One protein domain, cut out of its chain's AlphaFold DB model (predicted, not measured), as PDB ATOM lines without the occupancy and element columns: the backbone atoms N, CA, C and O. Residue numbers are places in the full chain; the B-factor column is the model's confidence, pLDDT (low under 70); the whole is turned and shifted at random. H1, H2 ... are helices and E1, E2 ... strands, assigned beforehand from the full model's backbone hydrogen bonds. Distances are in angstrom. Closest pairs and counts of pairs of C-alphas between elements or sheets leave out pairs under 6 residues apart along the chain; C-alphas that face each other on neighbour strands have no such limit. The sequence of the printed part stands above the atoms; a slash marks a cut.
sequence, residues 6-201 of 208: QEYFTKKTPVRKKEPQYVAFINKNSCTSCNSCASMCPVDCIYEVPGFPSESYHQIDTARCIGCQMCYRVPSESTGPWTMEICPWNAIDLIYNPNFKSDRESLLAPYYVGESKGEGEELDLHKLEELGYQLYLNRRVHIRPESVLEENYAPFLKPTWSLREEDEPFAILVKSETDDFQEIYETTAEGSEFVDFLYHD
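Overview. This is residues 6 to 201 of the 208 residues of the protein "NADH dehydrogenase subunit I" of Planctomycetes bacterium Pan216 (UniProt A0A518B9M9). Little regular structure is here: loops join two lobes, one of small antiparallel sheets E1-E4 and E2-E3 with H1 and H2, the other of antiparallel sheet E5-E7-E6 with H3 and H4 over one face, grazed by H5. Five helices and seven strands, in order H1-E1-H2-E2-E3-E4-H3-E5-H4-E6-E7-H5, take under half of the 196 printed residues; the class is mixed. The whole is compact, radius of gyration of the C-alphas 17.3 A, spanning 55 by 41 by 30 A.

Arrangement. E1, residues 22 to 26, comes closest to H3, 125 to 138, at the C-alphas of Phe 25 and Gln 134, 6.7 A apart. E5, 140 to 143, and E7, 183 to 187, are antiparallel, with N 141 and O 185 2.9 A apart. In H3, 8 of 10 O i to N i+4 pairs are within hydrogen-bond range.

Along the chain. Find C-alpha 22 at (242.008, 193.290, 255.981), where E1 begins. H3 runs 19.7 A. E7 ends at C-alpha 187, (265.480, 194.682, 263.427).

Size, cuts and confidence. The printed part has no cut. H3 follows a long link of 28 residues. pLDDT is under 70 in 23 residues, among them 75 to 84.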
ATOM      1  N   GLN A   6     252.798 187.950 278.520       85.06
ATOM      2  CA  GLN A   6     253.081 186.704 279.234       85.06
ATOM      3  C   GLN A   6     251.823 185.840 279.365       85.06
ATOM      4  O   GLN A   6     251.848 184.666 279.006       85.06
ATOM      5  N   GLU A   7     250.702 186.404 279.837       87.31
ATOM      6  CA  GLU A   7     249.456 185.641 279.973       87.31
ATOM      7  C   GLU A   7     248.954 185.159 278.604       87.31
ATOM      8  O   GLU A   7     248.497 184.021 278.471       87.31
ATOM      9  N   TYR A   8     249.091 185.990 277.573       87.38
ATOM     10  CA  TYR A   8     248.670 185.685 276.215       87.38
ATOM     11  C   TYR A   8     249.363 184.428 275.688       87.38
ATOM     12  O   TYR A   8     248.694 183.502 275.222       87.38
ATOM     13  N   PHE A   9     250.685 184.341 275.849       81.25
ATOM     14  CA  PHE A   9     251.466 183.215 275.345       81.25
ATOM     15  C   PHE A   9     251.308 181.919 276.148       81.25
ATOM     16  O   PHE A   9     251.555 180.839 275.602       81.25
ATOM     17  N   THR A  10     250.799 181.961 277.385       83.50
ATOM     18  CA  THR A  10     250.469 180.721 278.119       83.50
ATOM     19  C   THR A  10     249.330 179.924 277.470       83.50
ATOM     20  O   THR A  10     249.277 178.698 277.596       83.50
ATOM     21  N   LYS A  11     248.422 180.585 276.738       81.00
ATOM     22  CA  LYS A  11     247.221 179.960 276.168       81.00
ATOM     23  C   LYS A  11     247.482 179.486 274.738       81.00
ATOM     24  O   LYS A  11     247.717 180.285 273.834       81.00
ATOM     25  N   LYS A  12     247.372 178.175 274.491       72.81
ATOM     26  CA  LYS A  12     247.374 177.648 273.116       72.81
ATOM     27  C   LYS A  12     246.053 178.012 272.443       72.81
ATOM     28  O   LYS A  12     245.013 177.458 272.792       72.81
ATOM     29  N   THR A  13     246.109 178.910 271.467       78.00
ATOM     30  CA  THR A  13     244.920 179.405 270.765       78.00
ATOM     31  C   THR A  13     245.063 179.151 269.264       78.00
ATOM     32  O   THR A  13     246.169 179.289 268.744       78.00
ATOM     33  N   PRO A  14     244.005 178.711 268.555       83.19
ATOM     34  CA  PRO A  14     244.124 178.376 267.140       83.19
ATOM     35  C   PRO A  14     244.358 179.619 266.275       83.19
ATOM     36  O   PRO A  14     243.745 180.663 266.499       83.19
ATOM     37  N   VAL A  15     245.197 179.462 265.250       86.81
ATOM     38  CA  VAL A  15     245.350 180.428 264.153       86.81
ATOM     39  C   VAL A  15     244.095 180.459 263.276       86.81
ATOM     40  O   VAL A  15     243.288 179.518 263.271       86.81
ATOM     41  N   ARG A  16     243.900 181.551 262.534       89.56
ATOM     42  CA  ARG A  16     242.760 181.697 261.621       89.56
ATOM     43  C   ARG A  16     242.824 180.661 260.494       89.56
ATOM     44  O   ARG A  16     243.891 180.289 260.029       89.56
ATOM     45  N   LYS A  17     241.654 180.214 260.030       88.69
ATOM     46  CA  LYS A  17     241.532 179.243 258.921       88.69
ATOM     47  C   LYS A  17     241.403 179.886 257.540       88.69
ATOM     48  O   LYS A  17     241.489 179.187 256.538       88.69
ATOM     49  N   LYS A  18     241.054 181.172 257.488       91.62
ATOM     50  CA  LYS A  18     240.812 181.921 256.254       91.62
ATOM     51  C   LYS A  18     241.492 183.270 256.364       91.62
ATOM     52  O   LYS A  18     241.399 183.907 257.414       91.62
ATOM     53  N   GLU A  19     242.092 183.691 255.263       92.19
ATOM     54  CA  GLU A  19     242.705 185.001 255.144       92.19
ATOM     55  C   GLU A  19     241.619 186.083 255.065       92.19
ATOM     56  O   GLU A  19     240.732 186.002 254.206       92.19
ATOM     57  N   PRO A  20     241.606 187.055 255.997       93.12
ATOM     58  CA  PRO A  20     240.658 188.157 255.955       93.12
ATOM     59  C   PRO A  20     241.056 189.143 254.862       93.12
ATOM     60  O   PRO A  20     242.230 189.254 254.548       93.12
ATOM     61  N   GLN A  21     240.106 189.920 254.338       90.94
ATOM     62  CA  GLN A  21     240.412 190.993 253.379       90.94
ATOM     63  C   GLN A  21     241.333 192.071 253.958       90.94
ATOM     64  O   GLN A  21     242.074 192.717 253.225       90.94
ATOM     65  N   TYR A  22     241.284 192.251 255.274       90.50
ATOM     66  CA  TYR A  22     242.008 193.290 255.981       90.50
ATOM     67  C   TYR A  22     242.662 192.719 257.227       90.50
ATOM     68  O   TYR A  22     242.100 191.835 257.876       90.50
ATOM     69  N   VAL A  23     243.812 193.262 257.594       92.69
ATOM     70  CA  VAL A  23     244.523 192.912 258.823       92.69
ATOM     71  C   VAL A  23     244.892 194.196 259.558       92.69
ATOM     72  O   VAL A  23     245.212 195.213 258.946       92.69
ATOM     73  N   ALA A  24     244.739 194.160 260.879       93.38
ATOM     74  CA  ALA A  24     244.991 195.298 261.747       93.38
ATOM     75  C   ALA A  24     246.370 195.180 262.397       93.38
ATOM     76  O   ALA A  24     246.737 194.103 262.874       93.38
ATOM     77  N   PHE A  25     247.063 196.307 262.487       93.69
ATOM     78  CA  PHE A  25     248.333 196.482 263.175       93.69
ATOM     79  C   PHE A  25     248.235 197.644 264.154       93.69
ATOM     80  O   PHE A  25     247.369 198.504 264.022       93.69
ATOM     81  N   ILE A  26     249.109 197.653 265.159       93.00
ATOM     82  CA  ILE A  26     249.201 198.753 266.118       93.00
ATOM     83  C   ILE A  26     250.592 199.359 266.023       93.00
ATOM     84  O   ILE A  26     251.589 198.642 266.147       93.00
ATOM     85  N   ASN A  27     250.632 200.676 265.833       92.12
ATOM     86  CA  ASN A  27     251.848 201.471 265.887       92.12
ATOM     87  C   ASN A  27     252.212 201.742 267.352       92.12
ATOM     88  O   ASN A  27     251.503 202.474 268.057       92.12
ATOM     89  N   LYS A  28     253.328 201.169 267.819       91.62
ATOM     90  CA  LYS A  28     253.789 201.317 269.208       91.62
ATOM     91  C   LYS A  28     254.011 202.772 269.624       91.62
ATOM     92  O   LYS A  28     253.846 203.082 270.794       91.62
ATOM     93  N   ASN A  29     254.371 203.655 268.689       90.06
ATOM     94  CA  ASN A  29     254.705 205.048 268.997       90.06
ATOM     95  C   ASN A  29     253.453 205.911 269.224       90.06
ATOM     96  O   ASN A  29     253.552 206.964 269.849       90.06
ATOM     97  N   SER A  30     252.289 205.465 268.740       91.31
ATOM     98  CA  SER A  30     251.002 206.155 268.913       91.31
ATOM     99  C   SER A  30     250.112 205.493 269.974       91.31
ATOM    100  O   SER A  30     249.143 206.085 270.443       91.31
ATOM    101  N   CYS A  31     250.391 204.244 270.353       92.31
ATOM    102  CA  CYS A  31     249.576 203.496 271.304       92.31
ATOM    103  C   CYS A  31     249.950 203.817 272.761       92.31
ATOM    104  O   CYS A  31     251.103 203.682 273.144       92.31
ATOM    105  N   THR A  32     248.956 204.136 273.597       91.81
ATOM    106  CA  THR A  32     249.147 204.454 275.034       91.81
ATOM    107  C   THR A  32     248.621 203.365 275.980       91.81
ATOM    108  O   THR A  32     248.204 203.634 277.105       91.81
ATOM    109  N   SER A  33     248.437 202.151 275.473       93.12
ATOM    110  CA  SER A  33     247.809 201.051 276.212       93.12
ATOM    111  C   SER A  33     246.425 201.320 276.857       93.12
ATOM    112  O   SER A  33     246.091 200.794 277.914       93.12
ATOM    113  N   CYS A  34     245.534 202.080 276.206       92.44
ATOM    114  CA  CYS A  34     244.208 202.400 276.779       92.44
ATOM    115  C   CYS A  34     243.184 201.235 276.836       92.44
ATOM    116  O   CYS A  34     242.099 201.407 277.389       92.44
ATOM    117  N   ASN A  35     243.500 200.062 276.267       92.00
ATOM    118  CA  ASN A  35     242.680 198.834 276.249       92.00
ATOM    119  C   ASN A  35     241.339 198.904 275.465       92.00
ATOM    120  O   ASN A  35     240.630 197.903 275.347       92.00
ATOM    121  N   SER A  36     240.984 200.040 274.857       91.81
ATOM    122  CA  SER A  36     239.740 200.173 274.074       91.81
ATOM    123  C   SER A  36     239.635 199.143 272.941       91.81
ATOM    124  O   SER A  36     238.633 198.436 272.836       91.81
ATOM    125  N   CYS A  37     240.691 198.993 272.134       93.44
ATOM    126  CA  CYS A  37     240.719 198.058 271.006       93.44
ATOM    127  C   CYS A  37     240.670 196.589 271.442       93.44
ATOM    128  O   CYS A  37     239.936 195.799 270.848       93.44
ATOM    129  N   ALA A  38     241.416 196.228 272.487       94.19
ATOM    130  CA  ALA A  38     241.470 194.861 272.987       94.19
ATOM    131  C   ALA A  38     240.112 194.410 273.542       94.19
ATOM    132  O   ALA A  38     239.678 193.306 273.229       94.19
ATOM    133  N   SER A  39     239.385 195.285 274.246       91.75
ATOM    134  CA  SER A  39     238.051 194.964 274.782       91.75
ATOM    135  C   SER A  39     236.978 194.656 273.726       91.75
ATOM    136  O   SER A  39     235.986 193.998 274.036       91.75
ATOM    137  N   MET A  40     237.177 195.116 272.487       91.69
ATOM    138  CA  MET A  40     236.229 194.949 271.381       91.69
ATOM    139  C   MET A  40     236.624 193.813 270.429       91.69
ATOM    140  O   MET A  40     235.878 193.517 269.495       91.69
ATOM    141  N   CYS A  41     237.792 193.190 270.615       93.25
ATOM    142  CA  CYS A  41     238.285 192.158 269.712       93.25
ATOM    143  C   CYS A  41     237.548 190.827 269.954       93.25
ATOM    144  O   CYS A  41     237.769 190.190 270.978       93.25
ATOM    145  N   PRO A  42     236.730 190.330 269.007       93.19
ATOM    146  CA  PRO A  42     235.889 189.146 269.224       93.19
ATOM    147  C   PRO A  42     236.673 187.827 269.302       93.19
ATOM    148  O   PRO A  42     236.095 186.779 269.583       93.19
ATOM    149  N   VAL A  43     237.971 187.859 268.989       93.50
ATOM    150  CA  VAL A  43     238.863 186.693 268.986       93.50
ATOM    151  C   VAL A  43     240.025 186.848 269.961       93.50
ATOM    152  O   VAL A  43     240.945 186.037 269.898       93.50
ATOM    153  N   ASP A  44     240.016 187.880 270.817       93.00
ATOM    154  CA  ASP A  44     241.046 188.154 271.827       93.00
ATOM    155  C   ASP A  44     242.477 188.009 271.279       93.00
ATOM    156  O   ASP A  44     243.302 187.287 271.838       93.00
ATOM    157  N   CYS A  45     242.764 188.615 270.120       92.31
ATOM    158  CA  CYS A  45     244.082 188.547 269.472       92.31
ATOM    159  C   CYS A  45     244.977 189.762 269.762       92.31
ATOM    160  O   CYS A  45     246.003 189.918 269.109       92.31
ATOM    161  N   ILE A  46     244.578 190.628 270.697       93.50
ATOM    162  CA  ILE A  46     245.301 191.850 271.065       93.50
ATOM    163  C   ILE A  46     245.809 191.693 272.498       93.50
ATOM    164  O   ILE A  46     245.024 191.371 273.390       93.50
ATOM    165  N   TYR A  47     247.098 191.923 272.716       92.19
ATOM    166  CA  TYR A  47     247.752 191.775 274.017       92.19
ATOM    167  C   TYR A  47     248.637 192.978 274.329       92.19
ATOM    168  O   TYR A  47     249.084 193.684 273.427       92.19
ATOM    169  N   GLU A  48     248.862 193.228 275.615       92.69
ATOM    170  CA  GLU A  48     249.706 194.326 276.084       92.69
ATOM    171  C   GLU A  48     251.177 193.904 276.145       92.69
ATOM    172  O   GLU A  48     251.524 192.890 276.754       92.69
ATOM    173  N   VAL A  49     252.041 194.716 275.545       89.88
ATOM    174  CA  VAL A  49     253.493 194.572 275.553       89.88
ATOM    175  C   VAL A  49     254.098 195.689 276.414       89.88
ATOM    176  O   VAL A  49     253.783 196.865 276.202       89.88
ATOM    177  N   PRO A  50     254.975 195.363 277.381       86.50
ATOM    178  CA  PRO A  50     255.699 196.371 278.143       86.50
ATOM    179  C   PRO A  50     256.578 197.225 277.218       86.50
ATOM    180  O   PRO A  50     257.401 196.699 276.470       86.50
ATOM    181  N   GLY A  51     256.419 198.544 277.289       76.50
ATOM    182  CA  GLY A  51     257.364 199.487 276.705       76.50
ATOM    183  C   GLY A  51     258.502 199.715 277.692       76.50
ATOM    184  O   GLY A  51     258.270 199.920 278.879       76.50
ATOM    185  N   PHE A  52     259.746 199.655 277.231       59.75
ATOM    186  CA  PHE A  52     260.878 200.182 277.985       59.75
ATOM    187  C   PHE A  52     261.749 200.982 277.017       59.75
ATOM    188  O   PHE A  52     262.125 200.438 275.979       59.75
ATOM    189  N   PRO A  53     262.070 202.260 277.296       54.97
ATOM    190  CA  PRO A  53     261.716 203.074 278.470       54.97
ATOM    191  C   PRO A  53     260.342 203.793 278.383       54.97
ATOM    192  O   PRO A  53     260.072 204.670 279.199       54.97
ATOM    193  N   SER A  54     259.508 203.490 277.380       64.81
ATOM    194  CA  SER A  54     258.215 204.153 277.113       64.81
ATOM    195  C   SER A  54     257.035 203.567 277.904       64.81
ATOM    196  O   SER A  54     257.182 202.590 278.629       64.81
ATOM    197  N   GLU A  55     255.837 204.132 277.724       79.00
ATOM    198  CA  GLU A  55     254.586 203.485 278.144       79.00
ATOM    199  C   GLU A  55     254.381 202.156 277.391       79.00
ATOM    200  O   GLU A  55     254.933 201.953 276.300       79.00
ATOM    201  N   SER A  56     253.626 201.231 277.991       90.44
ATOM    202  CA  SER A  56     253.212 199.996 277.327       90.44
ATOM    203  C   SER A  56     252.381 200.293 276.081       90.44
ATOM    204  O   SER A  56     251.760 201.346 275.942       90.44
ATOM    205  N   TYR A  57     252.356 199.335 275.163       92.38
ATOM    206  CA  TYR A  57     251.557 199.406 273.947       92.38
ATOM    207  C   TYR A  57     250.844 198.076 273.723       92.38
ATOM    208  O   TYR A  57     251.157 197.066 274.346       92.38
ATOM    209  N   HIS A  58     249.854 198.067 272.837       93.25
ATOM    210  CA  HIS A  58     249.202 196.828 272.428       93.25
ATOM    211  C   HIS A  58     249.833 196.294 271.146       93.25
ATOM    212  O   HIS A  58     250.185 197.064 270.257       93.25
ATOM    213  N   GLN A  59     249.887 194.976 271.011       91.69
ATOM    214  CA  GLN A  59     250.266 194.292 269.782       91.69
ATOM    215  C   GLN A  59     249.133 193.364 269.339       91.69
ATOM    216  O   GLN A  59     248.380 192.838 270.160       91.69
ATOM    217  N   ILE A  60     248.991 193.189 268.024       91.62
ATOM    218  CA  ILE A  60     248.015 192.283 267.419       91.62
ATOM    219  C   ILE A  60     248.752 191.036 266.928       91.62
ATOM    220  O   ILE A  60     249.734 191.146 266.193       91.62
ATOM    221  N   ASP A  61     248.259 189.859 267.314       90.00
ATOM    222  CA  ASP A  61     248.626 188.596 266.672       90.00
ATOM    223  C   ASP A  61     247.938 188.525 265.306       90.00
ATOM    224  O   ASP A  61     246.732 188.256 265.188       90.00
ATOM    225  N   THR A  62     248.716 188.790 264.260       90.12
ATOM    226  CA  THR A  62     248.230 188.778 262.884       90.12
ATOM    227  C   THR A  62     247.769 187.391 262.472       90.12
ATOM    228  O   THR A  62     246.763 187.308 261.788       90.12
ATOM    229  N   ALA A  63     248.356 186.290 262.951       87.56
ATOM    230  CA  ALA A  63     247.905 184.934 262.616       87.56
ATOM    231  C   ALA A  63     246.495 184.616 263.151       87.56
ATOM    232  O   ALA A  63     245.834 183.690 262.670       87.56
ATOM    233  N   ARG A  64     246.004 185.389 264.125       91.12
ATOM    234  CA  ARG A  64     244.656 185.256 264.701       91.12
ATOM    235  C   ARG A  64     243.694 186.368 264.303       91.12
ATOM    236  O   ARG A  64     242.485 186.185 264.435       91.12
ATOM    237  N   CYS A  65     244.195 187.499 263.816       93.19
ATOM    238  CA  CYS A  65     243.358 188.604 263.376       93.19
ATOM    239  C   CYS A  65     242.438 188.167 262.225       93.19
ATOM    240  O   CYS A  65     242.895 187.631 261.214       93.19
ATOM    241  N   ILE A  66     241.134 188.413 262.383       94.38
ATOM    242  CA  ILE A  66     240.094 188.056 261.400       94.38
ATOM    243  C   ILE A  66     239.597 189.255 260.581       94.38
ATOM    244  O   ILE A  66     238.587 189.144 259.890       94.38
ATOM    245  N   GLY A  67     240.240 190.421 260.700       92.50
ATOM    246  CA  GLY A  67     239.867 191.611 259.929       92.50
ATOM    247  C   GLY A  67     238.462 192.149 260.208       92.50
ATOM    248  O   GLY A  67     237.862 192.753 259.328       92.50
ATOM    249  N   CYS A  68     237.914 191.925 261.411       92.06
ATOM    250  CA  CYS A  68     236.543 192.328 261.769       92.06
ATOM    251  C   CYS A  68     236.337 193.846 261.910       92.06
ATOM    252  O   CYS A  68     235.200 194.296 262.000       92.06
ATOM    253  N   GLN A  69     237.424 194.628 261.950       90.44
ATOM    254  CA  GLN A  69     237.442 196.099 262.031       90.44
ATOM    255  C   GLN A  69     236.869 196.710 263.324       90.44
ATOM    256  O   GLN A  69     236.974 197.919 263.509       90.44
ATOM    257  N   MET A  70     236.345 195.900 264.250       90.31
ATOM    258  CA  MET A  70     235.776 196.367 265.525       90.31
ATOM    259  C   MET A  70     236.797 197.058 266.432       90.31
ATOM    260  O   MET A  70     236.415 197.853 267.277       90.31
ATOM    261  N   CYS A  71     238.092 196.767 266.275       90.94
ATOM    262  CA  CYS A  71     239.159 197.447 267.010       90.94
ATOM    263  C   CYS A  71     239.406 198.879 266.519       90.94
ATOM    264  O   CYS A  71     239.995 199.664 267.251       90.94
ATOM    265  N   TYR A  72     238.977 199.194 265.295       85.00
ATOM    266  CA  TYR A  72     239.179 200.483 264.644       85.00
ATOM    267  C   TYR A  72     237.898 201.323 264.686       85.00
ATOM    268  O   TYR A  72     237.918 202.447 265.176       85.00
ATOM    269  N   ARG A  73     236.761 200.753 264.266       78.81
ATOM    270  CA  ARG A  73     235.473 201.450 264.190       78.81
ATOM    271  C   ARG A  73     234.333 200.638 264.783       78.81
ATOM    272  O   ARG A  73     234.261 199.425 264.591       78.81
ATOM    273  N   VAL A  74     233.388 201.321 265.425       70.12
ATOM    274  CA  VAL A  74     232.092 200.722 265.760       70.12
ATOM    275  C   VAL A  74     231.220 200.731 264.505       70.12
ATOM    276  O   VAL A  74     231.002 201.808 263.942       70.12
ATOM    277  N   PRO A  75     230.687 199.582 264.052       62.19
ATOM    278  CA  PRO A  75     229.634 199.574 263.046       62.19
ATOM    279  C   PRO A  75     228.453 200.385 263.592       62.19
ATOM    280  O   PRO A  75     227.824 199.982 264.570       62.19
ATOM    281  N   SER A  76     228.186 201.562 263.029       55.59
ATOM    282  CA  SER A  76     227.058 202.367 263.482       55.59
ATOM    283  C   SER A  76     225.773 201.811 262.855       55.59
ATOM    284  O   SER A  76     225.702 201.569 261.653       55.59
ATOM    285  N   GLU A  77     224.713 201.652 263.650       52.75
ATOM    286  CA  GLU A  77     223.344 201.561 263.107       52.75
ATOM    287  C   GLU A  77     222.843 202.933 262.599       52.75
ATOM    288  O   GLU A  77     221.694 203.092 262.191       52.75
ATOM    289  N   SER A  78     223.698 203.959 262.647       49.34
ATOM    290  CA  SER A  78     223.364 205.353 262.384       49.34
ATOM    291  C   SER A  78     223.753 205.727 260.956       49.34
ATOM    292  O   SER A  78     224.917 205.658 260.577       49.34
ATOM    293  N   THR A  79     222.802 206.256 260.191       55.22
ATOM    294  CA  THR A  79     223.025 206.866 258.867       55.22
ATOM    295  C   THR A  79     223.808 208.190 258.919       55.22
ATOM    296  O   THR A  79     223.865 208.910 257.926       55.22
ATOM    297  N   GLY A  80     224.336 208.573 260.086       55.44
ATOM    298  CA  GLY A  80     225.121 209.785 260.287       55.44
ATOM    299  C   GLY A  80     226.605 209.611 259.923       55.44
ATOM    300  O   GLY A  80     227.131 208.506 260.016       55.44
ATOM    301  N   PRO A  81     227.299 210.705 259.557       52.78
ATOM    302  CA  PRO A  81     228.690 210.687 259.085       52.78
ATOM    303  C   PRO A  81     229.732 210.388 260.178       52.78
ATOM    304  O   PRO A  81     230.897 210.163 259.867       52.78
ATOM    305  N   TRP A  82     229.339 210.391 261.455       50.88
ATOM    306  CA  TRP A  82     230.256 210.207 262.580       50.88
ATOM    307  C   TRP A  82     230.411 208.721 262.911       50.88
ATOM    308  O   TRP A  82     229.675 208.166 263.730       50.88
ATOM    309  N   THR A  83     231.375 208.075 262.260       60.75
ATOM    310  CA  THR A  83     231.883 206.772 262.703       60.75
ATOM    311  C   THR A  83     232.676 207.000 263.990       60.75
ATOM    312  O   THR A  83     233.605 207.800 264.000       60.75
ATOM    313  N   MET A  84     232.291 206.357 265.095       68.38
ATOM    314  CA  MET A  84     233.068 206.436 266.335       68.38
ATOM    315  C   MET A  84     234.286 205.520 266.204       68.38
ATOM    316  O   MET A  84     234.140 204.294 266.139       68.38
ATOM    317  N   GLU A  85     235.471 206.120 266.146       78.19
ATOM    318  CA  GLU A  85     236.734 205.395 266.233       78.19
ATOM    319  C   GLU A  85     236.921 204.838 267.646       78.19
ATOM    320  O   GLU A  85     236.653 205.503 268.649       78.19
ATOM    321  N   ILE A  86     237.368 203.590 267.727       87.75
ATOM    322  CA  ILE A  86     237.638 202.907 268.996       87.75
ATOM    323  C   ILE A  86     238.998 203.311 269.564       87.75
ATOM    324  O   ILE A  86     239.174 203.339 270.784       87.75
ATOM    325  N   CYS A  87     239.969 203.614 268.700       88.88
ATOM    326  CA  CYS A  87     241.286 204.066 269.124       88.88
ATOM    327  C   CYS A  87     241.321 205.599 269.186       88.88
ATOM    328  O   CYS A  87     241.368 206.230 268.137       88.88
ATOM    329  N   PRO A  88     241.379 206.218 270.379       87.25
ATOM    330  CA  PRO A  88     241.410 207.679 270.493       87.25
ATOM    331  C   PRO A  88     242.725 208.307 270.001       87.25
ATOM    332  O   PRO A  88     242.812 209.524 269.883       87.25
ATOM    333  N   TRP A  89     243.749 207.488 269.749       88.62
ATOM    334  CA  TRP A  89     245.099 207.923 269.377       88.62
ATOM    335  C   TRP A  89     245.435 207.680 267.912       88.62
ATOM    336  O   TRP A  89     246.580 207.884 267.520       88.62
ATOM    337  N   ASN A  90     244.471 207.184 267.131       87.31
ATOM    338  CA  ASN A  90     244.688 206.788 265.745       87.31
ATOM    339  C   ASN A  90     245.934 205.888 265.566       87.31
ATOM    340  O   ASN A  90     246.777 206.097 264.703       87.31
ATOM    341  N   ALA A  91     246.094 204.911 266.466       91.56
ATOM    342  CA  ALA A  91     247.276 204.049 266.531       91.56
ATOM    343  C   ALA A  91     247.108 202.725 265.769       91.56
ATOM    344  O   ALA A  91     247.940 201.831 265.929       91.56
ATOM    345  N   ILE A  92     246.004 202.553 265.035       91.81
ATOM    346  CA  ILE A  92     245.643 201.289 264.388       91.81
ATOM    347  C   ILE A  92     245.693 201.458 262.879       91.81
ATOM    348  O   ILE A  92     244.848 202.142 262.308       91.81
ATOM    349  N   ASP A  93     246.602 200.722 262.254       90.94
ATOM    350  CA  ASP A  93     246.673 200.605 260.807       90.94
ATOM    351  C   ASP A  93     245.841 199.414 260.357       90.94
ATOM    352  O   ASP A  93     246.099 198.271 260.741       90.94
ATOM    353  N   LEU A  94     244.817 199.673 259.548       89.19
ATOM    354  CA  LEU A  94     244.051 198.633 258.874       89.19
ATOM    355  C   LEU A  94     244.448 198.623 257.399       89.19
ATOM    356  O   LEU A  94     244.026 199.489 256.632       89.19
ATOM    357  N   ILE A  95     245.243 197.630 257.013       88.62
ATOM    358  CA  ILE A  95     245.748 197.486 255.645       88.62
ATOM    359  C   ILE A  95     244.990 196.387 254.898       88.62
ATOM    360  O   ILE A  95     244.390 195.490 255.509       88.62
ATOM    361  N   TYR A  96     245.023 196.440 253.565       88.75
ATOM    362  CA  TYR A  96     244.606 195.309 252.741       88.75
ATOM    363  C   TYR A  96     245.530 194.121 253.005       88.75
ATOM    364  O   TYR A  96     246.750 194.264 252.998       88.75
ATOM    365  N   ASN A  97     244.951 192.952 253.264       90.81
ATOM    366  CA  ASN A  97     245.742 191.764 253.541       90.81
ATOM    367  C   ASN A  97     246.406 191.269 252.242       90.81
ATOM    368  O   ASN A  97     245.679 190.869 251.328       90.81
ATOM    369  N   PRO A  98     247.749 191.220 252.164       86.00
ATOM    370  CA  PRO A  98     248.460 190.709 250.991       86.00
ATOM    371  C   PRO A  98     248.076 189.265 250.634       86.00
ATOM    372  O   PRO A  98     248.108 188.902 249.464       86.00
ATOM    373  N   ASN A  99     247.644 188.469 251.614       87.88
ATOM    374  CA  ASN A  99     247.220 187.079 251.440       87.88
ATOM    375  C   ASN A  99     245.762 186.936 250.959       87.88
ATOM    376  O   ASN A  99     245.304 185.834 250.645       87.88
ATOM    377  N   PHE A 100     244.986 188.024 250.910       89.62
ATOM    378  CA  PHE A 100     243.601 187.965 250.454       89.62
ATOM    379  C   PHE A 100     243.519 188.056 248.933       89.62
ATOM    380  O   PHE A 100     243.649 189.134 248.356       89.62
ATOM    381  N   LYS A 101     243.223 186.916 248.293       81.06
ATOM    382  CA  LYS A 101     243.128 186.795 246.827       81.06
ATOM    383  C   LYS A 101     244.381 187.360 246.140       81.06
ATOM    384  O   LYS A 101     244.256 188.225 245.281       81.06
ATOM    385  N   SER A 102     245.560 186.893 246.547       68.12
ATOM    386  CA  SER A 102     246.852 187.322 246.009       68.12
ATOM    387  C   SER A 102     246.978 186.995 244.515       68.12
ATOM    388  O   SER A 102     247.401 185.913 244.120       68.12
ATOM    389  N   ASP A 103     246.574 187.929 243.659       73.88
ATOM    390  CA  ASP A 103     246.858 187.918 242.222       73.88
ATOM    391  C   ASP A 103     248.114 188.732 241.877       73.88
ATOM    392  O   ASP A 103     248.695 188.550 240.805       73.88
ATOM    393  N   ARG A 104     248.561 189.593 242.801       86.44
ATOM    394  CA  ARG A 104     249.826 190.322 242.704       86.44
ATOM    395  C   ARG A 104     251.012 189.514 243.213       86.44
ATOM    396  O   ARG A 104     250.901 188.735 244.160       86.44
ATOM    397  N   GLU A 105     252.174 189.794 242.641       87.06
ATOM    398  CA  GLU A 105     253.452 189.353 243.190       87.06
ATOM    399  C   GLU A 105     253.693 189.979 244.575       87.06
ATOM    400  O   GLU A 105     253.177 191.059 244.900       87.06
ATOM    401  N   SER A 106     254.439 189.266 245.418       90.62
ATOM    402  CA  SER A 106     254.818 189.785 246.725       90.62
ATOM    403  C   SER A 106     255.841 190.918 246.588       90.62
ATOM    404  O   SER A 106     256.769 190.822 245.789       90.62
ATOM    405  N   LEU A 107     255.733 191.956 247.421       90.44
ATOM    406  CA  LEU A 107     256.728 193.035 247.505       90.44
ATOM    407  C   LEU A 107     258.100 192.539 247.974       90.44
ATOM    408  O   LEU A 107     259.111 193.191 247.731       90.44
ATOM    409  N   LEU A 108     258.136 191.391 248.652       92.50
ATOM    410  CA  LEU A 108     259.359 190.773 249.152       92.50
ATOM    411  C   LEU A 108     260.082 189.938 248.089       92.50
ATOM    412  O   LEU A 108     261.274 189.677 248.245       92.50
ATOM    413  N   ALA A 109     259.393 189.535 247.017       92.06
ATOM    414  CA  ALA A 109     259.939 188.625 246.009       92.06
ATOM    415  C   ALA A 109     261.228 189.135 245.338       92.06
ATOM    416  O   ALA A 109     262.174 188.351 245.259       92.06
ATOM    417  N   PRO A 110     261.352 190.420 244.943       92.56
ATOM    418  CA  PRO A 110     262.574 190.922 244.308       92.56
ATOM    419  C   PRO A 110     263.812 190.924 245.217       92.56
ATOM    420  O   PRO A 110     264.930 191.031 244.723       92.56
ATOM    421  N   TYR A 111     263.616 190.836 246.535       93.75
ATOM    422  CA  TYR A 111     264.667 191.016 247.539       93.75
ATOM    423  C   TYR A 111     265.047 189.718 248.253       93.75
ATOM    424  O   TYR A 111     265.972 189.696 249.069       93.75
ATOM    425  N   TYR A 112     264.330 188.632 247.972       92.44
ATOM    426  CA  TYR A 112     264.615 187.326 248.537       92.44
ATOM    427  C   TYR A 112     265.670 186.600 247.691       92.44
ATOM    428  O   TYR A 112     265.429 186.245 246.540       92.44
ATOM    429  N   VAL A 113     266.841 186.352 248.282       90.88
ATOM    430  CA  VAL A 113     267.998 185.707 247.626       90.88
ATOM    431  C   VAL A 113     268.314 184.318 248.198       90.88
ATOM    432  O   VAL A 113     269.357 183.734 247.902       90.88
ATOM    433  N   GLY A 114     267.437 183.781 249.052       80.69
ATOM    434  CA  GLY A 114     267.602 182.459 249.660       80.69
ATOM    435  C   GLY A 114     267.484 181.300 248.663       80.69
ATOM    436  O   GLY A 114     266.950 181.441 247.563       80.69
ATOM    437  N   GLU A 115     267.967 180.118 249.055       65.75
ATOM    438  CA  GLU A 115     267.802 178.915 248.236       65.75
ATOM    439  C   GLU A 115     266.317 178.533 248.131       65.75
ATOM    440  O   GLU A 115     265.723 178.046 249.090       65.75
ATOM    441  N   SER A 116     265.734 178.639 246.936       52.91
ATOM    442  CA  SER A 116     264.541 177.869 246.583       52.91
ATOM    443  C   SER A 116     264.944 176.414 246.309       52.91
ATOM    444  O   SER A 116     264.955 175.961 245.165       52.91
ATOM    445  N   LYS A 117     265.375 175.651 247.323       40.41
ATOM    446  CA  LYS A 117     265.774 174.252 247.088       40.41
ATOM    447  C   LYS A 117     265.245 173.241 248.092       40.41
ATOM    448  O   LYS A 117     265.761 173.100 249.191       40.41
ATOM    449  N   GLY A 118     264.363 172.402 247.546       34.38
ATOM    450  CA  GLY A 118     264.236 170.987 247.880       34.38
ATOM    451  C   GLY A 118     262.971 170.662 248.657       34.38
ATOM    452  O   GLY A 118     262.894 171.005 249.825       34.38
ATOM    453  N   GLU A 119     262.023 169.984 247.991       40.78
ATOM    454  CA  GLU A 119     260.908 169.201 248.562       40.78
ATOM    455  C   GLU A 119     260.554 169.542 250.026       40.78
ATOM    456  O   GLU A 119     260.831 168.788 250.955       40.78
ATOM    457  N   GLY A 120     259.952 170.710 250.218       43.97
ATOM    458  CA  GLY A 120     259.562 171.278 251.507       43.97
ATOM    459  C   GLY A 120     258.920 172.638 251.247       43.97
ATOM    460  O   GLY A 120     259.308 173.290 250.281       43.97
ATOM    461  N   GLU A 121     257.884 172.988 252.011       52.56
ATOM    462  CA  GLU A 121     256.944 174.098 251.762       52.56
ATOM    463  C   GLU A 121     257.563 175.338 251.095       52.56
ATOM    464  O   GLU A 121     258.532 175.919 251.581       52.56
ATOM    465  N   GLU A 122     256.966 175.735 249.968       68.31
ATOM    466  CA  GLU A 122     257.236 176.999 249.288       68.31
ATOM    467  C   GLU A 122     257.074 178.152 250.287       68.31
ATOM    468  O   GLU A 122     256.070 178.228 250.998       68.31
ATOM    469  N   LEU A 123     258.087 179.018 250.384       82.06
ATOM    470  CA  LEU A 123     258.045 180.148 251.300       82.06
ATOM    471  C   LEU A 123     256.909 181.093 250.896       82.06
ATOM    472  O   LEU A 123     256.957 181.706 249.830       82.06
ATOM    473  N   ASP A 124     255.924 181.254 251.774       87.94
ATOM    474  CA  ASP A 124     254.822 182.187 251.557       87.94
ATOM    475  C   ASP A 124     255.280 183.633 251.826       87.94
ATOM    476  O   ASP A 124     255.252 184.140 252.953       87.94
ATOM    477  N   LEU A 125     255.747 184.299 250.768       90.56
ATOM    478  CA  LEU A 125     256.211 185.685 250.824       90.56
ATOM    479  C   LEU A 125     255.078 186.672 251.146       90.56
ATOM    480  O   LEU A 125     255.316 187.662 251.836       90.56
ATOM    481  N   HIS A 126     253.836 186.403 250.726       89.75
ATOM    482  CA  HIS A 126     252.691 187.240 251.100       89.75
ATOM    483  C   HIS A 126     252.415 187.146 252.599       89.75
ATOM    484  O   HIS A 126     252.062 188.147 253.231       89.75
ATOM    485  N   LYS A 127     252.638 185.975 253.213       89.19
ATOM    486  CA  LYS A 127     252.529 185.847 254.667       89.19
ATOM    487  C   LYS A 127     253.609 186.647 255.384       89.19
ATOM    488  O   LYS A 127     253.314 187.303 256.388       89.19
ATOM    489  N   LEU A 128     254.830 186.641 254.853       91.56
ATOM    490  CA  LEU A 128     255.923 187.453 255.380       91.56
ATOM    491  C   LEU A 128     255.665 188.956 255.256       91.56
ATOM    492  O   LEU A 128     256.131 189.699 256.115       91.56
ATOM    493  N   GLU A 129     254.897 189.423 254.269       92.06
ATOM    494  CA  GLU A 129     254.557 190.849 254.163       92.06
ATOM    495  C   GLU A 129     253.777 191.372 255.378       92.06
ATOM    496  O   GLU A 129     254.051 192.472 255.853       92.06
ATOM    497  N   GLU A 130     252.855 190.577 255.942       91.00
ATOM    498  CA  GLU A 130     252.161 190.959 257.184       91.00
ATOM    499  C   GLU A 130     253.160 191.171 258.327       91.00
ATOM    500  O   GLU A 130     253.083 192.139 259.082       91.00
ATOM    501  N   LEU A 131     254.116 190.252 258.456       91.88
ATOM    502  CA  LEU A 131     255.117 190.289 259.514       91.88
ATOM    503  C   LEU A 131     256.109 191.435 259.288       91.88
ATOM    504  O   LEU A 131     256.480 192.113 260.241       91.88
ATOM    505  N   GLY A 132     256.500 191.684 258.036       93.94
ATOM    506  CA  GLY A 132     257.376 192.783 257.645       93.94
ATOM    507  C   GLY A 132     256.766 194.146 257.965       93.94
ATOM    508  O   GLY A 132     257.450 194.996 258.530       93.94
ATOM    509  N   TYR A 133     255.466 194.325 257.721       94.00
ATOM    510  CA  TYR A 133     254.763 195.552 258.095       94.00
ATOM    511  C   TYR A 133     254.713 195.759 259.620       94.00
ATOM    512  O   TYR A 133     254.916 196.864 260.125       94.00
ATOM    513  N   GLN A 134     254.543 194.684 260.397       92.25
ATOM    514  CA  GLN A 134     254.650 194.761 261.857       92.25
ATOM    515  C   GLN A 134     256.047 195.202 262.320       92.25
ATOM    516  O   GLN A 134     256.164 195.962 263.287       92.25
ATOM    517  N   LEU A 135     257.102 194.752 261.632       94.06
ATOM    518  CA  LEU A 135     258.477 195.173 261.902       94.06
ATOM    519  C   LEU A 135     258.723 196.629 261.509       94.06
ATOM    520  O   LEU A 135     259.405 197.326 262.256       94.06
ATOM    521  N   TYR A 136     258.140 197.099 260.407       94.88
ATOM    522  CA  TYR A 136     258.182 198.507 260.010       94.88
ATOM    523  C   TYR A 136     257.655 199.424 261.125       94.88
ATOM    524  O   TYR A 136     258.350 200.352 261.542       94.88
ATOM    525  N   LEU A 137     256.487 199.107 261.696       92.12
ATOM    526  CA  LEU A 137     255.894 199.914 262.767       92.12
ATOM    527  C   LEU A 137     256.671 199.827 264.086       92.12
ATOM    528  O   LEU A 137     256.869 200.831 264.776       92.12
ATOM    529  N   ASN A 138     257.087 198.617 264.471       91.56
ATOM    530  CA  ASN A 138     257.457 198.352 265.859       91.56
ATOM    531  C   ASN A 138     258.936 198.038 266.079       91.56
ATOM    532  O   ASN A 138     259.386 198.104 267.225       91.56
ATOM    533  N   ARG A 139     259.719 197.743 265.032       92.56
ATOM    534  CA  ARG A 139     261.163 197.390 265.082       92.56
ATOM    535  C   ARG A 139     261.531 196.205 265.978       92.56
ATOM    536  O   ARG A 139     262.700 195.872 266.127       92.56
ATOM    537  N   ARG A 140     260.539 195.596 266.615       89.81
ATOM    538  CA  ARG A 140     260.682 194.575 267.638       89.81
ATOM    539  C   ARG A 140     259.455 193.679 267.584       89.81
ATOM    540  O   ARG A 140     258.342 194.165 267.382       89.81
ATOM    541  N   VAL A 141     259.664 192.385 267.781       88.00
ATOM    542  CA  VAL A 141     258.594 191.397 267.910       88.00
ATOM    543  C   VAL A 141     258.860 190.494 269.108       88.00
ATOM    544  O   VAL A 141     259.996 190.118 269.391       88.00
ATOM    545  N   HIS A 142     257.781 190.165 269.809       86.44
ATOM    546  CA  HIS A 142     257.753 189.219 270.913       86.44
ATOM    547  C   HIS A 142     257.164 187.906 270.406       86.44
ATOM    548  O   HIS A 142     256.040 187.890 269.899       86.44
ATOM    549  N   ILE A 143     257.923 186.822 270.520       79.25
ATOM    550  CA  ILE A 143     257.564 185.499 270.010       79.25
ATOM    551  C   ILE A 143     257.600 184.512 271.166       79.25
ATOM    552  O   ILE A 143     258.514 184.528 271.982       79.25
ATOM    553  N   ARG A 144     256.617 183.617 271.237       75.19
ATOM    554  CA  ARG A 144     256.700 182.469 272.138       75.19
ATOM    555  C   ARG A 144     257.624 181.405 271.516       75.19
ATOM    556  O   ARG A 144     257.323 180.997 270.389       75.19
ATOM    557  N   PRO A 145     258.645 180.900 272.232       72.50
ATOM    558  CA  PRO A 145     259.432 179.761 271.766       72.50
ATOM    559  C   PRO A 145     258.543 178.555 271.434       72.50
ATOM    560  O   PRO A 145     257.517 178.331 272.091       72.50
ATOM    561  N   GLU A 146     258.939 177.774 270.431       70.38
ATOM    562  CA  GLU A 146     258.246 176.564 269.969       70.38
ATOM    563  C   GLU A 146     256.800 176.823 269.495       70.38
ATOM    564  O   GLU A 146     255.928 175.946 269.538       70.38
ATOM    565  N   SER A 147     256.505 178.056 269.075       70.12
ATOM    566  CA  SER A 147     255.224 178.413 268.468       70.12
ATOM    567  C   SER A 147     255.347 178.530 266.952       70.12
ATOM    568  O   SER A 147     256.417 178.792 266.420       70.12
ATOM    569  N   VAL A 148     254.214 178.439 266.250       67.44
ATOM    570  CA  VAL A 148     254.140 178.695 264.797       67.44
ATOM    571  C   VAL A 148     254.683 180.090 264.439       67.44
ATOM    572  O   VAL A 148     255.128 180.319 263.321       67.44
ATOM    573  N   LEU A 149     254.682 181.043 265.382       70.44
ATOM    574  CA  LEU A 149     255.280 182.359 265.156       70.44
ATOM    575  C   LEU A 149     256.800 182.263 264.969       70.44
ATOM    576  O   LEU A 149     257.338 182.976 264.133       70.44
ATOM    577  N   GLU A 150     257.489 181.370 265.674       74.56
ATOM    578  CA  GLU A 150     258.927 181.156 265.473       74.56
ATOM    579  C   GLU A 150     259.216 180.682 264.040       74.56
ATOM    580  O   GLU A 150     260.078 181.240 263.362       74.56
ATOM    581  N   GLU A 151     258.421 179.734 263.536       79.56
ATOM    582  CA  GLU A 151     258.505 179.240 262.153       79.56
ATOM    583  C   GLU A 151     258.225 180.358 261.136       79.56
ATOM    584  O   GLU A 151     258.963 180.514 260.163       79.56
ATOM    585  N   ASN A 152     257.213 181.192 261.399       83.31
ATOM    586  CA  ASN A 152     256.834 182.313 260.539       83.31
ATOM    587  C   ASN A 152     257.931 183.387 260.424       83.31
ATOM    588  O   ASN A 152     258.101 183.977 259.362       83.31
ATOM    589  N   TYR A 153     258.668 183.659 261.508       88.38
ATOM    590  CA  TYR A 153     259.743 184.659 261.527       88.38
ATOM    591  C   TYR A 153     261.119 184.083 261.159       88.38
ATOM    592  O   TYR A 153     262.044 184.850 260.881       88.38
ATOM    593  N   ALA A 154     261.267 182.756 261.092       88.81
ATOM    594  CA  ALA A 154     262.523 182.096 260.737       88.81
ATOM    595  C   ALA A 154     263.170 182.609 259.430       88.81
ATOM    596  O   ALA A 154     264.398 182.738 259.403       88.81
ATOM    597  N   PRO A 155     262.420 182.954 258.361       91.69
ATOM    598  CA  PRO A 155     263.000 183.545 257.154       91.69
ATOM    599  C   PRO A 155     263.699 184.889 257.401       91.69
ATOM    600  O   PRO A 155     264.716 185.168 256.776       91.69
ATOM    601  N   PHE A 156     263.213 185.709 258.336       94.19
ATOM    602  CA  PHE A 156     263.813 187.008 258.668       94.19
ATOM    603  C   PHE A 156     265.083 186.899 259.515       94.19
ATOM    604  O   PHE A 156     265.855 187.854 259.569       94.19
ATOM    605  N   LEU A 157     265.330 185.747 260.140       92.56
ATOM    606  CA  LEU A 157     266.534 185.484 260.936       92.56
ATOM    607  C   LEU A 157     267.720 184.998 260.096       92.56
ATOM    608  O   LEU A 157     268.845 184.931 260.593       92.56
ATOM    609  N   LYS A 158     267.484 184.621 258.838       92.62
ATOM    610  CA  LYS A 158     268.520 184.101 257.941       92.62
ATOM    611  C   LYS A 158     269.060 185.223 257.048       92.62
ATOM    612  O   LYS A 158     268.276 186.070 256.619       92.62
ATOM    613  N   PRO A 159     270.366 185.214 256.718       94.12
ATOM    614  CA  PRO A 159     270.949 186.137 255.752       94.12
ATOM    615  C   PRO A 159     270.543 185.756 254.323       94.12
ATOM    616  O   PRO A 159     271.323 185.192 253.563       94.12
ATOM    617  N   THR A 160     269.274 185.986 253.989       93.81
ATOM    618  CA  THR A 160     268.642 185.606 252.712       93.81
ATOM    619  C   THR A 160     267.935 186.781 252.042       93.81
ATOM    620  O   THR A 160     267.103 186.572 251.161       93.81
ATOM    621  N   TRP A 161     268.247 188.005 252.466       94.56
ATOM    622  CA  TRP A 161     267.633 189.237 251.984       94.56
ATOM    623  C   TRP A 161     268.703 190.152 251.415       94.56
ATOM    624  O   TRP A 161     269.777 190.266 252.000       94.56
ATOM    625  N   SER A 162     268.423 190.787 250.281       94.31
ATOM    626  CA  SER A 162     269.327 191.763 249.684       94.31
ATOM    627  C   SER A 162     268.558 192.849 248.940       94.31
ATOM    628  O   SER A 162     267.563 192.557 248.286       94.31
ATOM    629  N   LEU A 163     269.028 194.100 249.015       91.12
ATOM    630  CA  LEU A 163     268.461 195.226 248.261       91.12
ATOM    631  C   LEU A 163     268.932 195.250 246.800       91.12
ATOM    632  O   LEU A 163     268.243 195.805 245.941       91.12
ATOM    633  N   ARG A 164     270.110 194.680 246.518       90.12
ATOM    634  CA  ARG A 164     270.723 194.612 245.184       90.12
ATOM    635  C   ARG A 164     271.437 193.280 245.004       90.12
ATOM    636  O   ARG A 164     271.961 192.717 245.957       90.12
ATOM    637  N   GLU A 165     271.534 192.805 243.768       84.25
ATOM    638  CA  GLU A 165     272.186 191.519 243.466       84.25
ATOM    639  C   GLU A 165     273.665 191.453 243.899       84.25
ATOM    640  O   GLU A 165     274.177 190.368 244.162       84.25
ATOM    641  N   GLU A 166     274.350 192.597 243.975       87.94
ATOM    642  CA  GLU A 166     275.774 192.691 244.324       87.94
ATOM    643  C   GLU A 166     276.036 192.849 245.833       87.94
ATOM    644  O   GLU A 166     277.179 192.684 246.265       87.94
ATOM    645  N   ASP A 167     275.010 193.184 246.622       91.44
ATOM    646  CA  ASP A 167     275.153 193.419 248.061       91.44
ATOM    647  C   ASP A 167     275.261 192.083 248.823       91.44
ATOM    648  O   ASP A 167     274.705 191.057 248.417       91.44
ATOM    649  N   GLU A 168     275.973 192.081 249.955       93.19
ATOM    650  CA  GLU A 168     276.020 190.908 250.834       93.19
ATOM    651  C   GLU A 168     274.635 190.657 251.468       93.19
ATOM    652  O   GLU A 168     274.048 191.588 252.029       93.19
ATOM    653  N   PRO A 169     274.102 189.418 251.428       95.25
ATOM    654  CA  PRO A 169     272.810 189.120 252.034       95.25
ATOM    655  C   PRO A 169     272.801 189.342 253.549       95.25
ATOM    656  O   PRO A 169     273.719 188.928 254.259       95.25
ATOM    657  N   PHE A 170     271.713 189.909 254.064       95.62
ATOM    658  CA  PHE A 170     271.541 190.229 255.480       95.62
ATOM    659  C   PHE A 170     270.312 189.544 256.083       95.62
ATOM    660  O   PHE A 170     269.389 189.115 255.386       95.62
ATOM    661  N   ALA A 171     270.324 189.397 257.410       95.88
ATOM    662  CA  ALA A 171     269.151 189.005 258.185       95.88
ATOM    663  C   ALA A 171     268.386 190.266 258.594       95.88
ATOM    664  O   ALA A 171     268.994 191.255 259.006       95.88
ATOM    665  N   ILE A 172     267.059 190.233 258.500       96.81
ATOM    666  CA  ILE A 172     266.201 191.363 258.881       96.81
ATOM    667  C   ILE A 172     266.101 191.474 260.405       96.81
ATOM    668  O   ILE A 172     266.030 192.577 260.942       96.81
ATOM    669  N   LEU A 173     266.104 190.337 261.104       96.19
ATOM    670  CA  LEU A 173     265.971 190.253 262.552       96.19
ATOM    671  C   LEU A 173     267.207 189.645 263.208       96.19
ATOM    672  O   LEU A 173     267.843 188.737 262.674       96.19
ATOM    673  N   VAL A 174     267.472 190.090 264.432       94.62
ATOM    674  CA  VAL A 174     268.434 189.491 265.355       94.62
ATOM    675  C   VAL A 174     267.766 189.240 266.704       94.62
ATOM    676  O   VAL A 174     266.911 190.006 267.152       94.62
ATOM    677  N   LYS A 175     268.135 188.137 267.358       91.38
ATOM    678  CA  LYS A 175     267.668 187.822 268.711       91.38
ATOM    679  C   LYS A 175     268.335 188.777 269.705       91.38
ATOM    680  O   LYS A 175     269.561 188.819 269.771       91.38
ATOM    681  N   SER A 176     267.530 189.531 270.449       87.44
ATOM    682  CA  SER A 176     267.997 190.582 271.364       87.44
ATOM    683  C   SER A 176     267.942 190.116 272.819       87.44
ATOM    684  O   SER A 176     268.963 190.056 273.505       87.44
ATOM    685  N   GLU A 177     266.764 189.684 273.273       83.25
ATOM    686  CA  GLU A 177     266.520 189.277 274.657       83.25
ATOM    687  C   GLU A 177     265.735 187.959 274.705       83.25
ATOM    688  O   GLU A 177     265.107 187.520 273.735       83.25
ATOM    689  N   THR A 178     265.784 187.275 275.843       79.25
ATOM    690  CA  THR A 178     264.984 186.073 276.102       79.25
ATOM    691  C   THR A 178     264.601 186.050 277.566       79.25
ATOM    692  O   THR A 178     265.458 186.253 278.426       79.25
ATOM    693  N   ASP A 179     263.328 185.786 277.836       75.06
ATOM    694  CA  ASP A 179     262.846 185.425 279.162       75.06
ATOM    695  C   ASP A 179     262.196 184.028 279.126       75.06
ATOM    696  O   ASP A 179     262.136 183.385 278.078       75.06
ATOM    697  N   ASP A 180     261.736 183.535 280.278       71.38
ATOM    698  CA  ASP A 180     261.159 182.187 280.410       71.38
ATOM    699  C   ASP A 180     259.877 181.964 279.572       71.38
ATOM    700  O   ASP A 180     259.405 180.832 279.447       71.38
ATOM    701  N   PHE A 181     259.282 183.024 279.015       74.88
ATOM    702  CA  PHE A 181     257.985 183.003 278.337       74.88
ATOM    703  C   PHE A 181     258.046 183.450 276.873       74.88
ATOM    704  O   PHE A 181     257.150 183.098 276.098       74.88
ATOM    705  N   GLN A 182     259.061 184.225 276.490       79.31
ATOM    706  CA  GLN A 182     259.172 184.837 275.167       79.31
ATOM    707  C   GLN A 182     260.625 185.068 274.732       79.31
ATOM    708  O   GLN A 182     261.527 185.354 275.520       79.31
ATOM    709  N   GLU A 183     260.815 185.029 273.423       86.50
ATOM    710  CA  GLU A 183     261.989 185.516 272.721       86.50
ATOM    711  C   GLU A 183     261.668 186.865 272.087       86.50
ATOM    712  O   GLU A 183     260.603 187.066 271.494       86.50
ATOM    713  N   ILE A 184     262.599 187.802 272.233       88.56
ATOM    714  CA  ILE A 184     262.470 189.151 271.702       88.56
ATOM    715  C   ILE A 184     263.467 189.298 270.563       88.56
ATOM    716  O   ILE A 184     264.677 189.121 270.743       88.56
ATOM    717  N   TYR A 185     262.944 189.657 269.400       91.50
ATOM    718  CA  TYR A 185     263.728 189.925 268.206       91.50
ATOM    719  C   TYR A 185     263.604 191.386 267.827       91.50
ATOM    720  O   TYR A 185     262.526 191.971 267.938       91.50
ATOM    721  N   GLU A 186     264.702 191.959 267.358       93.75
ATOM    722  CA  GLU A 186     264.781 193.343 266.906       93.75
ATOM    723  C   GLU A 186     265.317 193.405 265.488       93.75
ATOM    724  O   GLU A 186     266.044 192.511 265.047       93.75
ATOM    725  N   THR A 187     264.944 194.455 264.763       96.38
ATOM    726  CA  THR A 187     265.480 194.682 263.427       96.38
ATOM    727  C   THR A 187     266.974 194.989 263.495       96.38
ATOM    728  O   THR A 187     267.431 195.764 264.337       96.38
ATOM    729  N   THR A 188     267.745 194.389 262.590       97.00
ATOM    730  CA  THR A 188     269.134 194.797 262.331       97.00
ATOM    731  C   THR A 188     269.160 196.209 261.727       97.00
ATOM    732  O   THR A 188     268.106 196.781 261.423       97.00
ATOM    733  N   ALA A 189     270.342 196.809 261.557       95.75
ATOM    734  CA  ALA A 189     270.443 198.111 260.892       95.75
ATOM    735  C   ALA A 189     269.925 198.011 259.445       95.75
ATOM    736  O   ALA A 189     269.008 198.735 259.060       95.75
ATOM    737  N   GLU A 190     270.413 197.015 258.710       96.31
ATOM    738  CA  GLU A 190     270.023 196.691 257.340       96.31
ATOM    739  C   GLU A 190     268.544 196.296 257.260       96.31
ATOM    740  O   GLU A 190     267.808 196.769 256.400       96.31
ATOM    741  N   GLY A 191     268.067 195.481 258.207       96.44
ATOM    742  CA  GLY A 191     266.662 195.095 258.304       96.44
ATOM    743  C   GLY A 191     265.732 196.283 258.543       96.44
ATOM    744  O   GLY A 191     264.633 196.318 257.994       96.44
ATOM    745  N   SER A 192     266.170 197.271 259.331       96.12
ATOM    746  CA  SER A 192     265.405 198.496 259.585       96.12
ATOM    747  C   SER A 192     265.290 199.353 258.325       96.12
ATOM    748  O   SER A 192     264.185 199.774 257.986       96.12
ATOM    749  N   GLU A 193     266.404 199.552 257.615       95.69
ATOM    750  CA  GLU A 193     266.433 200.262 256.330       95.69
ATOM    751  C   GLU A 193     265.583 199.547 255.274       95.69
ATOM    752  O   GLU A 193     264.841 200.188 254.531       95.69
ATOM    753  N   PHE A 194     265.631 198.215 255.250       95.94
ATOM    754  CA  PHE A 194     264.867 197.384 254.327       95.94
ATOM    755  C   PHE A 194     263.354 197.537 254.506       95.94
ATOM    756  O   PHE A 194     262.640 197.808 253.541       95.94
ATOM    757  N   VAL A 195     262.850 197.390 255.737       95.50
ATOM    758  CA  VAL A 195     261.408 197.540 255.987       95.50
ATOM    759  C   VAL A 195     260.952 198.993 255.822       95.50
ATOM    760  O   VAL A 195     259.824 199.219 255.400       95.50
ATOM    761  N   ASP A 196     261.817 199.980 256.079       94.94
ATOM    762  CA  ASP A 196     261.504 201.381 255.771       94.94
ATOM    763  C   ASP A 196     261.360 201.610 254.277       94.94
ATOM    764  O   ASP A 196     260.373 202.195 253.844       94.94
ATOM    765  N   PHE A 197     262.297 201.099 253.487       93.94
ATOM    766  CA  PHE A 197     262.236 201.188 252.037       93.94
ATOM    767  C   PHE A 197     260.972 200.521 251.463       93.94
ATOM    768  O   PHE A 197     260.342 201.078 250.567       93.94
ATOM    769  N   LEU A 198     260.579 199.356 251.985       92.62
ATOM    770  CA  LEU A 198     259.435 198.600 251.464       92.62
ATOM    771  C   LEU A 198     258.069 199.165 251.849       92.62
ATOM    772  O   LEU A 198     257.140 199.107 251.043       92.62
ATOM    773  N   TYR A 199     257.920 199.633 253.088       92.50
ATOM    774  CA  TYR A 199     256.608 199.935 253.664       92.50
ATOM    775  C   TYR A 199     256.340 201.435 253.845       92.50
ATOM    776  O   TYR A 199     255.253 201.782 254.301       92.50
ATOM    777  N   HIS A 200     257.269 202.324 253.461       86.06
ATOM    778  CA  HIS A 200     257.098 203.783 253.572       86.06
ATOM    779  C   HIS A 200     255.796 204.301 252.947       86.06
ATOM    780  O   HIS A 200     255.118 205.125 253.553       86.06
ATOM    781  N   ASP A 201     255.451 203.790 251.762       79.44
ATOM    782  CA  ASP A 201     254.285 204.210 250.977       79.44
ATOM    783  C   ASP A 201     253.163 203.154 250.983       79.44
ATOM    784  O   ASP A 201     252.321 203.124 250.083       79.44
TER     785      ASP A 201